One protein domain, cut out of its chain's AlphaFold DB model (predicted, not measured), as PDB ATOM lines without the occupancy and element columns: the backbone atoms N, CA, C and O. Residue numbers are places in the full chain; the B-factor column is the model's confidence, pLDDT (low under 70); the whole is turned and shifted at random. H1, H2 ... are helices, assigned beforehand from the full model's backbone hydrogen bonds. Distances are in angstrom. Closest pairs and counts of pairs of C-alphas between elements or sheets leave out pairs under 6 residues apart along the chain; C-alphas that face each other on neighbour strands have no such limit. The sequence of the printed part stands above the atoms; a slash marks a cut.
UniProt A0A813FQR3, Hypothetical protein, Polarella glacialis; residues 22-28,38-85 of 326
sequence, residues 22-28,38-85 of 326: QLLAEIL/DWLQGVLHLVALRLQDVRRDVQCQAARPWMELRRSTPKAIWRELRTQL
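What this domain is: This is residues 22 to 28 and 38 to 85 of the 326 residues of the protein "Hypothetical protein" of Polarella glacialis (UniProt A0A813FQR3). Three helices make a loose three-sided frame, and a short fourth one lies alongside one of its sides. The longest, H2, and H3 form a V that opens from the loop joining them, H4 turns off from the far end of H3 to lie across H2, and H1 packs side by side with H3. The loop at the point of the V sticks out with residues 56 to 61. The printed part has 55 residues with four named helices, H1, H2, H3 and H4 in chain order, and no named strand; the class is all helix. By its radius of gyration of the C-alphas, 11.0 A, the whole is compact, with spans of 32 by 24 by 18 A.

How they stand to each other: H1, residues 22 to 28, touches H3, residues 63 to 72, and the closest C-alphas are those of Ala 25 and Leu 69, 4.6 A apart. These two run the same way at a shallow tilt of 11 degrees. H1 is apart from H2, residues 38 to 54, and from H4, residues 75 to 84. H2 and H3 run opposite ways at a steep tilt of 41 degrees and are close but not clearly touching, the closest C-alphas being those of Val 54 and Ala 63 at 6.6 A. H3 and H4 are only just apart, with their closest C-alphas 8.4 A from each other. H4 touches H2 about perpendicular, at 83 degrees; H2 touches H4 with residues 44 to 48 alone, and the closest C-alphas are those of His 45 and Leu 81, 6.2 A apart. In H1, H3 and H4 every O i to N i+4 pair is within hydrogen-bond range; in H2, 12 of 13 are.

Where its parts are: H1 begins with C-alpha 22 at (-121.579, 93.403, 43.530) and is 9.8 A long from first to last C-alpha. H2 runs from Asp 38, with its C-alpha at (-118.979, 74.002, 37.121), to Val 54, 24.4 A. H3, from Ala 63 to Ser 72, measures 14.4 A. H4, from Lys 75 to Gln 84, also measures 14.4 A and ends with C-alpha 84 at (-116.117, 79.115, 24.729).

The domain as a whole: The two C-alphas farthest apart are those of Asp 38 and Gln 59, 32.9 A. Residues 29 to 37 are cut out and not printed, and C-alphas 28 and 38 are 14.4 A apart across the cut. Of the links printed whole, H2 to H3 is short, with 8 residues, and H3 to H4 is tight, with 2. The mean pLDDT of the printed part is 82.3; residue 55 and residues 57 to 59 are under 70.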
ATOM      1  N   GLN A  22    -122.553  93.043  42.496       87.56
ATOM      2  CA  GLN A  22    -121.579  93.403  43.530       87.56
ATOM      3  C   GLN A  22    -121.308  92.221  44.463       87.56
ATOM      4  O   GLN A  22    -120.149  91.911  44.720       87.56
ATOM      5  N   LEU A  23    -122.351  91.496  44.882       87.31
ATOM      6  CA  LEU A  23    -122.193  90.273  45.677       87.31
ATOM      7  C   LEU A  23    -121.349  89.227  44.941       87.31
ATOM      8  O   LEU A  23    -120.450  88.627  45.525       87.31
ATOM      9  N   LEU A  24    -121.589  89.037  43.639       87.75
ATOM     10  CA  LEU A  24    -120.787  88.121  42.833       87.75
ATOM     11  C   LEU A  24    -119.332  88.592  42.701       87.75
ATOM     12  O   LEU A  24    -118.421  87.768  42.776       87.75
ATOM     13  N   ALA A  25    -119.100  89.897  42.533       88.50
ATOM     14  CA  ALA A  25    -117.752  90.457  42.482       88.50
ATOM     15  C   ALA A  25    -116.999  90.206  43.795       88.50
ATOM     16  O   ALA A  25    -115.839  89.791  43.766       88.50
ATOM     17  N   GLU A  26    -117.678  90.372  44.927       88.75
ATOM     18  CA  GLU A  26    -117.103  90.160  46.250       88.75
ATOM     19  C   GLU A  26    -116.801  88.679  46.515       88.75
ATOM     20  O   GLU A  26    -115.702  88.334  46.947       88.75
ATOM     21  N   ILE A  27    -117.703  87.770  46.128       86.12
ATOM     22  CA  ILE A  27    -117.458  86.318  46.187       86.12
ATOM     23  C   ILE A  27    -116.222  85.931  45.362       86.12
ATOM     24  O   ILE A  27    -115.439  85.075  45.782       86.12
ATOM     25  N   LEU A  28    -116.023  86.550  44.193       87.00
ATOM     26  CA  LEU A  28    -114.853  86.291  43.352       87.00
ATOM     27  C   LEU A  28    -113.560  86.866  43.940       87.00
ATOM     28  O   LEU A  28    -112.517  86.240  43.766       87.00
ATOM     29  N   ASP A  38    -118.261  73.990  38.406       83.19
ATOM     30  CA  ASP A  38    -118.979  74.002  37.121       83.19
ATOM     31  C   ASP A  38    -120.210  74.924  37.150       83.19
ATOM     32  O   ASP A  38    -120.490  75.648  36.197       83.19
ATOM     33  N   TRP A  39    -120.902  74.994  38.294       88.81
ATOM     34  CA  TRP A  39    -122.006  75.935  38.499       88.81
ATOM     35  C   TRP A  39    -121.560  77.402  38.401       88.81
ATOM     36  O   TRP A  39    -122.175  78.188  37.682       88.81
ATOM     37  N   LEU A  40    -120.474  77.780  39.088       85.75
ATOM     38  CA  LEU A  40    -119.971  79.155  39.038       85.75
ATOM     39  C   LEU A  40    -119.437  79.485  37.642       85.75
ATOM     40  O   LEU A  40    -119.599  80.610  37.181       85.75
ATOM     41  N   GLN A  41    -118.846  78.511  36.951       86.88
ATOM     42  CA  GLN A  41    -118.437  78.657  35.559       86.88
ATOM     43  C   GLN A  41    -119.639  78.949  34.650       86.88
ATOM     44  O   GLN A  41    -119.571  79.886  33.856       86.88
ATOM     45  N   GLY A  42    -120.759  78.239  34.826       85.31
ATOM     46  CA  GLY A  42    -122.012  78.522  34.119       85.31
ATOM     47  C   GLY A  42    -122.550  79.931  34.394       85.31
ATOM     48  O   GLY A  42    -122.887  80.661  33.463       85.31
ATOM     49  N   VAL A  43    -122.553  80.370  35.657       85.19
ATOM     50  CA  VAL A  43    -122.971  81.737  36.028       85.19
ATOM     51  C   VAL A  43    -122.058  82.791  35.395       85.19
ATOM     52  O   VAL A  43    -122.543  83.769  34.827       85.19
ATOM     53  N   LEU A  44    -120.740  82.586  35.437       87.69
ATOM     54  CA  LEU A  44    -119.775  83.486  34.809       87.69
ATOM     55  C   LEU A  44    -119.924  83.527  33.283       87.69
ATOM     56  O   LEU A  44    -119.703  84.580  32.687       87.69
ATOM     57  N   HIS A  45    -120.331  82.424  32.655       84.75
ATOM     58  CA  HIS A  45    -120.626  82.376  31.226       84.75
ATOM     59  C   HIS A  45    -121.856  83.226  30.864       84.75
ATOM     60  O   HIS A  45    -121.794  84.037  29.941       84.75
ATOM     61  N   LEU A  46    -122.942  83.134  31.639       82.56
ATOM     62  CA  LEU A  46    -124.132  83.978  31.449       82.56
ATOM     63  C   LEU A  46    -123.830  85.466  31.679       82.56
ATOM     64  O   LEU A  46    -124.253  86.326  30.907       82.56
ATOM     65  N   VAL A  47    -123.037  85.773  32.707       85.56
ATOM     66  CA  VAL A  47    -122.515  87.123  32.971       85.56
ATOM     67  C   VAL A  47    -121.682  87.630  31.793       85.56
ATOM     68  O   VAL A  47    -121.804  88.792  31.405       85.56
ATOM     69  N   ALA A  48    -120.836  86.776  31.213       83.75
ATOM     70  CA  ALA A  48    -120.000  87.119  30.071       83.75
ATOM     71  C   ALA A  48    -120.830  87.456  28.828       83.75
ATOM     72  O   ALA A  48    -120.518  88.446  28.167       83.75
ATOM     73  N   LEU A  49    -121.889  86.687  28.550       81.25
ATOM     74  CA  LEU A  49    -122.861  86.987  27.494       81.25
ATOM     75  C   LEU A  49    -123.512  88.349  27.734       81.25
ATOM     76  O   LEU A  49    -123.453  89.224  26.875       81.25
ATOM     77  N   ARG A  50    -124.030  88.586  28.945       81.06
ATOM     78  CA  ARG A  50    -124.718  89.843  29.263       81.06
ATOM     79  C   ARG A  50    -123.803  91.065  29.186       81.06
ATOM     80  O   ARG A  50    -124.223  92.137  28.762       81.06
ATOM     81  N   LEU A  51    -122.530  90.912  29.548       79.50
ATOM     82  CA  LEU A  51    -121.519  91.964  29.421       79.50
ATOM     83  C   LEU A  51    -121.205  92.345  27.969       79.50
ATOM     84  O   LEU A  51    -120.732  93.461  27.739       79.50
ATOM     85  N   GLN A  52    -121.420  91.451  26.999       78.94
ATOM     86  CA  GLN A  52    -121.278  91.800  25.582       78.94
ATOM     87  C   GLN A  52    -122.380  92.767  25.141       78.94
ATOM     88  O   GLN A  52    -122.078  93.711  24.412       78.94
ATOM     89  N   ASP A  53    -123.598  92.594  25.660       74.19
ATOM     90  CA  ASP A  53    -124.728  93.490  25.397       74.19
ATOM     91  C   ASP A  53    -124.525  94.853  26.070       74.19
ATOM     92  O   ASP A  53    -124.608  95.888  25.418       74.19
ATOM     93  N   VAL A  54    -124.163  94.862  27.361       74.31
ATOM     94  CA  VAL A  54    -123.987  96.102  28.148       74.31
ATOM     95  C   VAL A  54    -122.874  96.990  27.585       74.31
ATOM     96  O   VAL A  54    -122.938  98.210  27.681       74.31
ATOM     97  N   ARG A  55    -121.850  96.411  26.944       68.25
ATOM     98  CA  ARG A  55    -120.785  97.182  26.279       68.25
ATOM     99  C   ARG A  55    -121.270  98.034  25.113       68.25
ATOM    100  O   ARG A  55    -120.584  98.994  24.773       68.25
ATOM    101  N   ARG A  56    -122.384  97.663  24.485       70.38
ATOM    102  CA  ARG A  56    -122.977  98.449  23.399       70.38
ATOM    103  C   ARG A  56    -123.696  99.689  23.935       70.38
ATOM    104  O   ARG A  56    -123.901 100.622  23.175       70.38
ATOM    105  N   ASP A  57    -123.971  99.727  25.239       67.00
ATOM    106  CA  ASP A  57    -124.782 100.747  25.899       67.00
ATOM    107  C   ASP A  57    -123.973 101.468  26.998       67.00
ATOM    108  O   ASP A  57    -124.178 101.323  28.205       67.00
ATOM    109  N   VAL A  58    -122.953 102.219  26.565       61.09
ATOM    110  CA  VAL A  58    -121.895 102.794  27.425       61.09
ATOM    111  C   VAL A  58    -122.423 103.828  28.439       61.09
ATOM    112  O   VAL A  58    -121.734 104.138  29.409       61.09
ATOM    113  N   GLN A  59    -123.644 104.341  28.262       69.00
ATOM    114  CA  GLN A  59    -124.186 105.431  29.081       69.00
ATOM    115  C   GLN A  59    -125.067 104.983  30.261       69.00
ATOM    116  O   GLN A  59    -125.465 105.817  31.072       69.00
ATOM    117  N   CYS A  60    -125.355 103.688  30.422       73.94
ATOM    118  CA  CYS A  60    -126.247 103.241  31.491       73.94
ATOM    119  C   CYS A  60    -125.539 103.213  32.862       73.94
ATOM    120  O   CYS A  60    -124.482 102.597  33.011       73.94
ATOM    121  N   GLN A  61    -126.142 103.812  33.901       72.38
ATOM    122  CA  GLN A  61    -125.632 103.762  35.287       72.38
ATOM    123  C   GLN A  61    -125.441 102.321  35.798       72.38
ATOM    124  O   GLN A  61    -124.553 102.058  36.610       72.38
ATOM    125  N   ALA A  62    -126.193 101.363  35.242       72.94
ATOM    126  CA  ALA A  62    -126.023  99.943  35.520       72.94
ATOM    127  C   ALA A  62    -124.646  99.402  35.090       72.94
ATOM    128  O   ALA A  62    -124.198  98.401  35.637       72.94
ATOM    129  N   ALA A  63    -123.930 100.048  34.162       79.00
ATOM    130  CA  ALA A  63    -122.653  99.562  33.638       79.00
ATOM    131  C   ALA A  63    -121.522  99.538  34.684       79.00
ATOM    132  O   ALA A  63    -120.579  98.752  34.548       79.00
ATOM    133  N   ARG A  64    -121.602 100.362  35.742       83.31
ATOM    134  CA  ARG A  64    -120.556 100.456  36.778       83.31
ATOM    135  C   ARG A  64    -120.354  99.129  37.540       83.31
ATOM    136  O   ARG A  64    -119.239  98.604  37.457       83.31
ATOM    137  N   PRO A  65    -121.379  98.525  38.182       84.25
ATOM    138  CA  PRO A  65    -121.261  97.207  38.820       84.25
ATOM    139  C   PRO A  65    -120.725  96.113  37.887       84.25
ATOM    140  O   PRO A  65    -119.877  95.308  38.264       84.25
ATOM    141  N   TRP A  66    -121.176  96.105  36.632       84.69
ATOM    142  CA  TRP A  66    -120.758  95.124  35.629       84.69
ATOM    143  C   TRP A  66    -119.273  95.255  35.258       84.69
ATOM    144  O   TRP A  66    -118.564  94.256  35.093       84.69
ATOM    145  N   MET A  67    -118.766  96.485  35.174       83.94
ATOM    146  CA  MET A  67    -117.343  96.746  34.951       83.94
ATOM    147  C   MET A  67    -116.487  96.372  36.163       83.94
ATOM    148  O   MET A  67    -115.365  95.887  35.986       83.94
ATOM    149  N   GLU A  68    -117.006  96.545  37.377       86.75
ATOM    150  CA  GLU A  68    -116.338  96.126  38.609       86.75
ATOM    151  C   GLU A  68    -116.250  94.601  38.742       86.75
ATOM    152  O   GLU A  68    -115.172  94.068  39.028       86.75
ATOM    153  N   LEU A  69    -117.332  93.886  38.426       86.75
ATOM    154  CA  LEU A  69    -117.334  92.426  38.346       86.75
ATOM    155  C   LEU A  69    -116.274  91.938  37.354       86.75
ATOM    156  O   LEU A  69    -115.445  91.090  37.678       86.75
ATOM    157  N   ARG A  70    -116.214  92.552  36.167       87.06
ATOM    158  CA  ARG A  70    -115.199  92.223  35.164       87.06
ATOM    159  C   ARG A  70    -113.767  92.435  35.665       87.06
ATOM    160  O   ARG A  70    -112.905  91.629  35.318       87.06
ATOM    161  N   ARG A  71    -113.503  93.506  36.422       86.50
ATOM    162  CA  ARG A  71    -112.179  93.784  37.014       86.50
ATOM    163  C   ARG A  71    -111.809  92.767  38.095       86.50
ATOM    164  O   ARG A  71    -110.635  92.438  38.219       86.50
ATOM    165  N   SER A  72    -112.801  92.278  38.831       86.31
ATOM    166  CA  SER A  72    -112.618  91.341  39.944       86.31
ATOM    167  C   SER A  72    -112.429  89.893  39.482       86.31
ATOM    168  O   SER A  72    -111.822  89.095  40.190       86.31
ATOM    169  N   THR A  73    -112.871  89.542  38.274       84.56
ATOM    170  CA  THR A  73    -112.648  88.204  37.714       84.56
ATOM    171  C   THR A  73    -111.230  88.056  37.121       84.56
ATOM    172  O   THR A  73    -110.836  88.833  36.241       84.56
ATOM    173  N   PRO A  74    -110.462  87.019  37.509       86.69
ATOM    174  CA  PRO A  74    -109.142  86.738  36.944       86.69
ATOM    175  C   PRO A  74    -109.106  86.655  35.406       86.69
ATOM    176  O   PRO A  74    -109.930  86.002  34.765       86.69
ATOM    177  N   LYS A  75    -108.072  87.254  34.795       86.06
ATOM    178  CA  LYS A  75    -107.899  87.320  33.326       86.06
ATOM    179  C   LYS A  75    -107.834  85.950  32.633       86.06
ATOM    180  O   LYS A  75    -108.135  85.869  31.446       86.06
ATOM    181  N   ALA A  76    -107.384  84.903  33.327       84.75
ATOM    182  CA  ALA A  76    -107.323  83.545  32.778       84.75
ATOM    183  C   ALA A  76    -108.731  83.000  32.489       84.75
ATOM    184  O   ALA A  76    -109.003  82.576  31.373       84.75
ATOM    185  N   ILE A  77    -109.641  83.165  33.450       83.44
ATOM    186  CA  ILE A  77    -111.044  82.753  33.348       83.44
ATOM    187  C   ILE A  77    -111.741  83.540  32.241       83.44
ATOM    188  O   ILE A  77    -112.456  82.976  31.426       83.44
ATOM    189  N   TRP A  78    -111.481  84.849  32.150       85.00
ATOM    190  CA  TRP A  78    -112.030  85.664  31.065       85.00
ATOM    191  C   TRP A  78    -111.584  85.213  29.675       85.00
ATOM    192  O   TRP A  78    -112.366  85.307  28.732       85.00
ATOM    193  N   ARG A  79    -110.327  84.777  29.528       86.38
ATOM    194  CA  ARG A  79    -109.824  84.253  28.253       86.38
ATOM    195  C   ARG A  79    -110.515  82.942  27.904       86.38
ATOM    196  O   ARG A  79    -111.017  82.824  26.794       86.38
ATOM    197  N   GLU A  80    -110.612  82.032  28.863       86.12
ATOM    198  CA  GLU A  80    -111.288  80.745  28.698       86.12
ATOM    199  C   GLU A  80    -112.779  80.906  28.356       86.12
ATOM    200  O   GLU A  80    -113.264  80.342  27.375       86.12
ATOM    201  N   LEU A  81    -113.501  81.765  29.081       85.62
ATOM    202  CA  LEU A  81    -114.908  82.053  28.792       85.62
ATOM    203  C   LEU A  81    -115.090  82.637  27.387       85.62
ATOM    204  O   LEU A  81    -116.025  82.263  26.692       85.62
ATOM    205  N   ARG A  82    -114.182  83.513  26.932       83.50
ATOM    206  CA  ARG A  82    -114.231  84.060  25.565       83.50
ATOM    207  C   ARG A  82    -113.965  83.020  24.490       83.50
ATOM    208  O   ARG A  82    -114.569  83.124  23.434       83.50
ATOM    209  N   THR A  83    -113.094  82.045  24.743       86.31
ATOM    210  CA  THR A  83    -112.866  80.952  23.785       86.31
ATOM    211  C   THR A  83    -114.064  80.012  23.670       86.31
ATOM    212  O   THR A  83    -114.230  79.376  22.638       86.31
ATOM    213  N   GLN A  84    -114.909  79.946  24.704       83.75
ATOM    214  CA  GLN A  84    -116.117  79.115  24.729       83.75
ATOM    215  C   GLN A  84    -117.367  79.842  24.212       83.75
ATOM    216  O   GLN A  84    -118.405  79.213  24.024       83.75
ATOM    217  N   LEU A  85    -117.303  81.162  24.012       81.56
ATOM    218  CA  LEU A  85    -118.443  81.946  23.553       81.56
ATOM    219  C   LEU A  85    -118.515  81.915  22.021       81.56
ATOM    220  O   LEU A  85    -117.539  82.299  21.371       81.56
TER     221      LEU A  85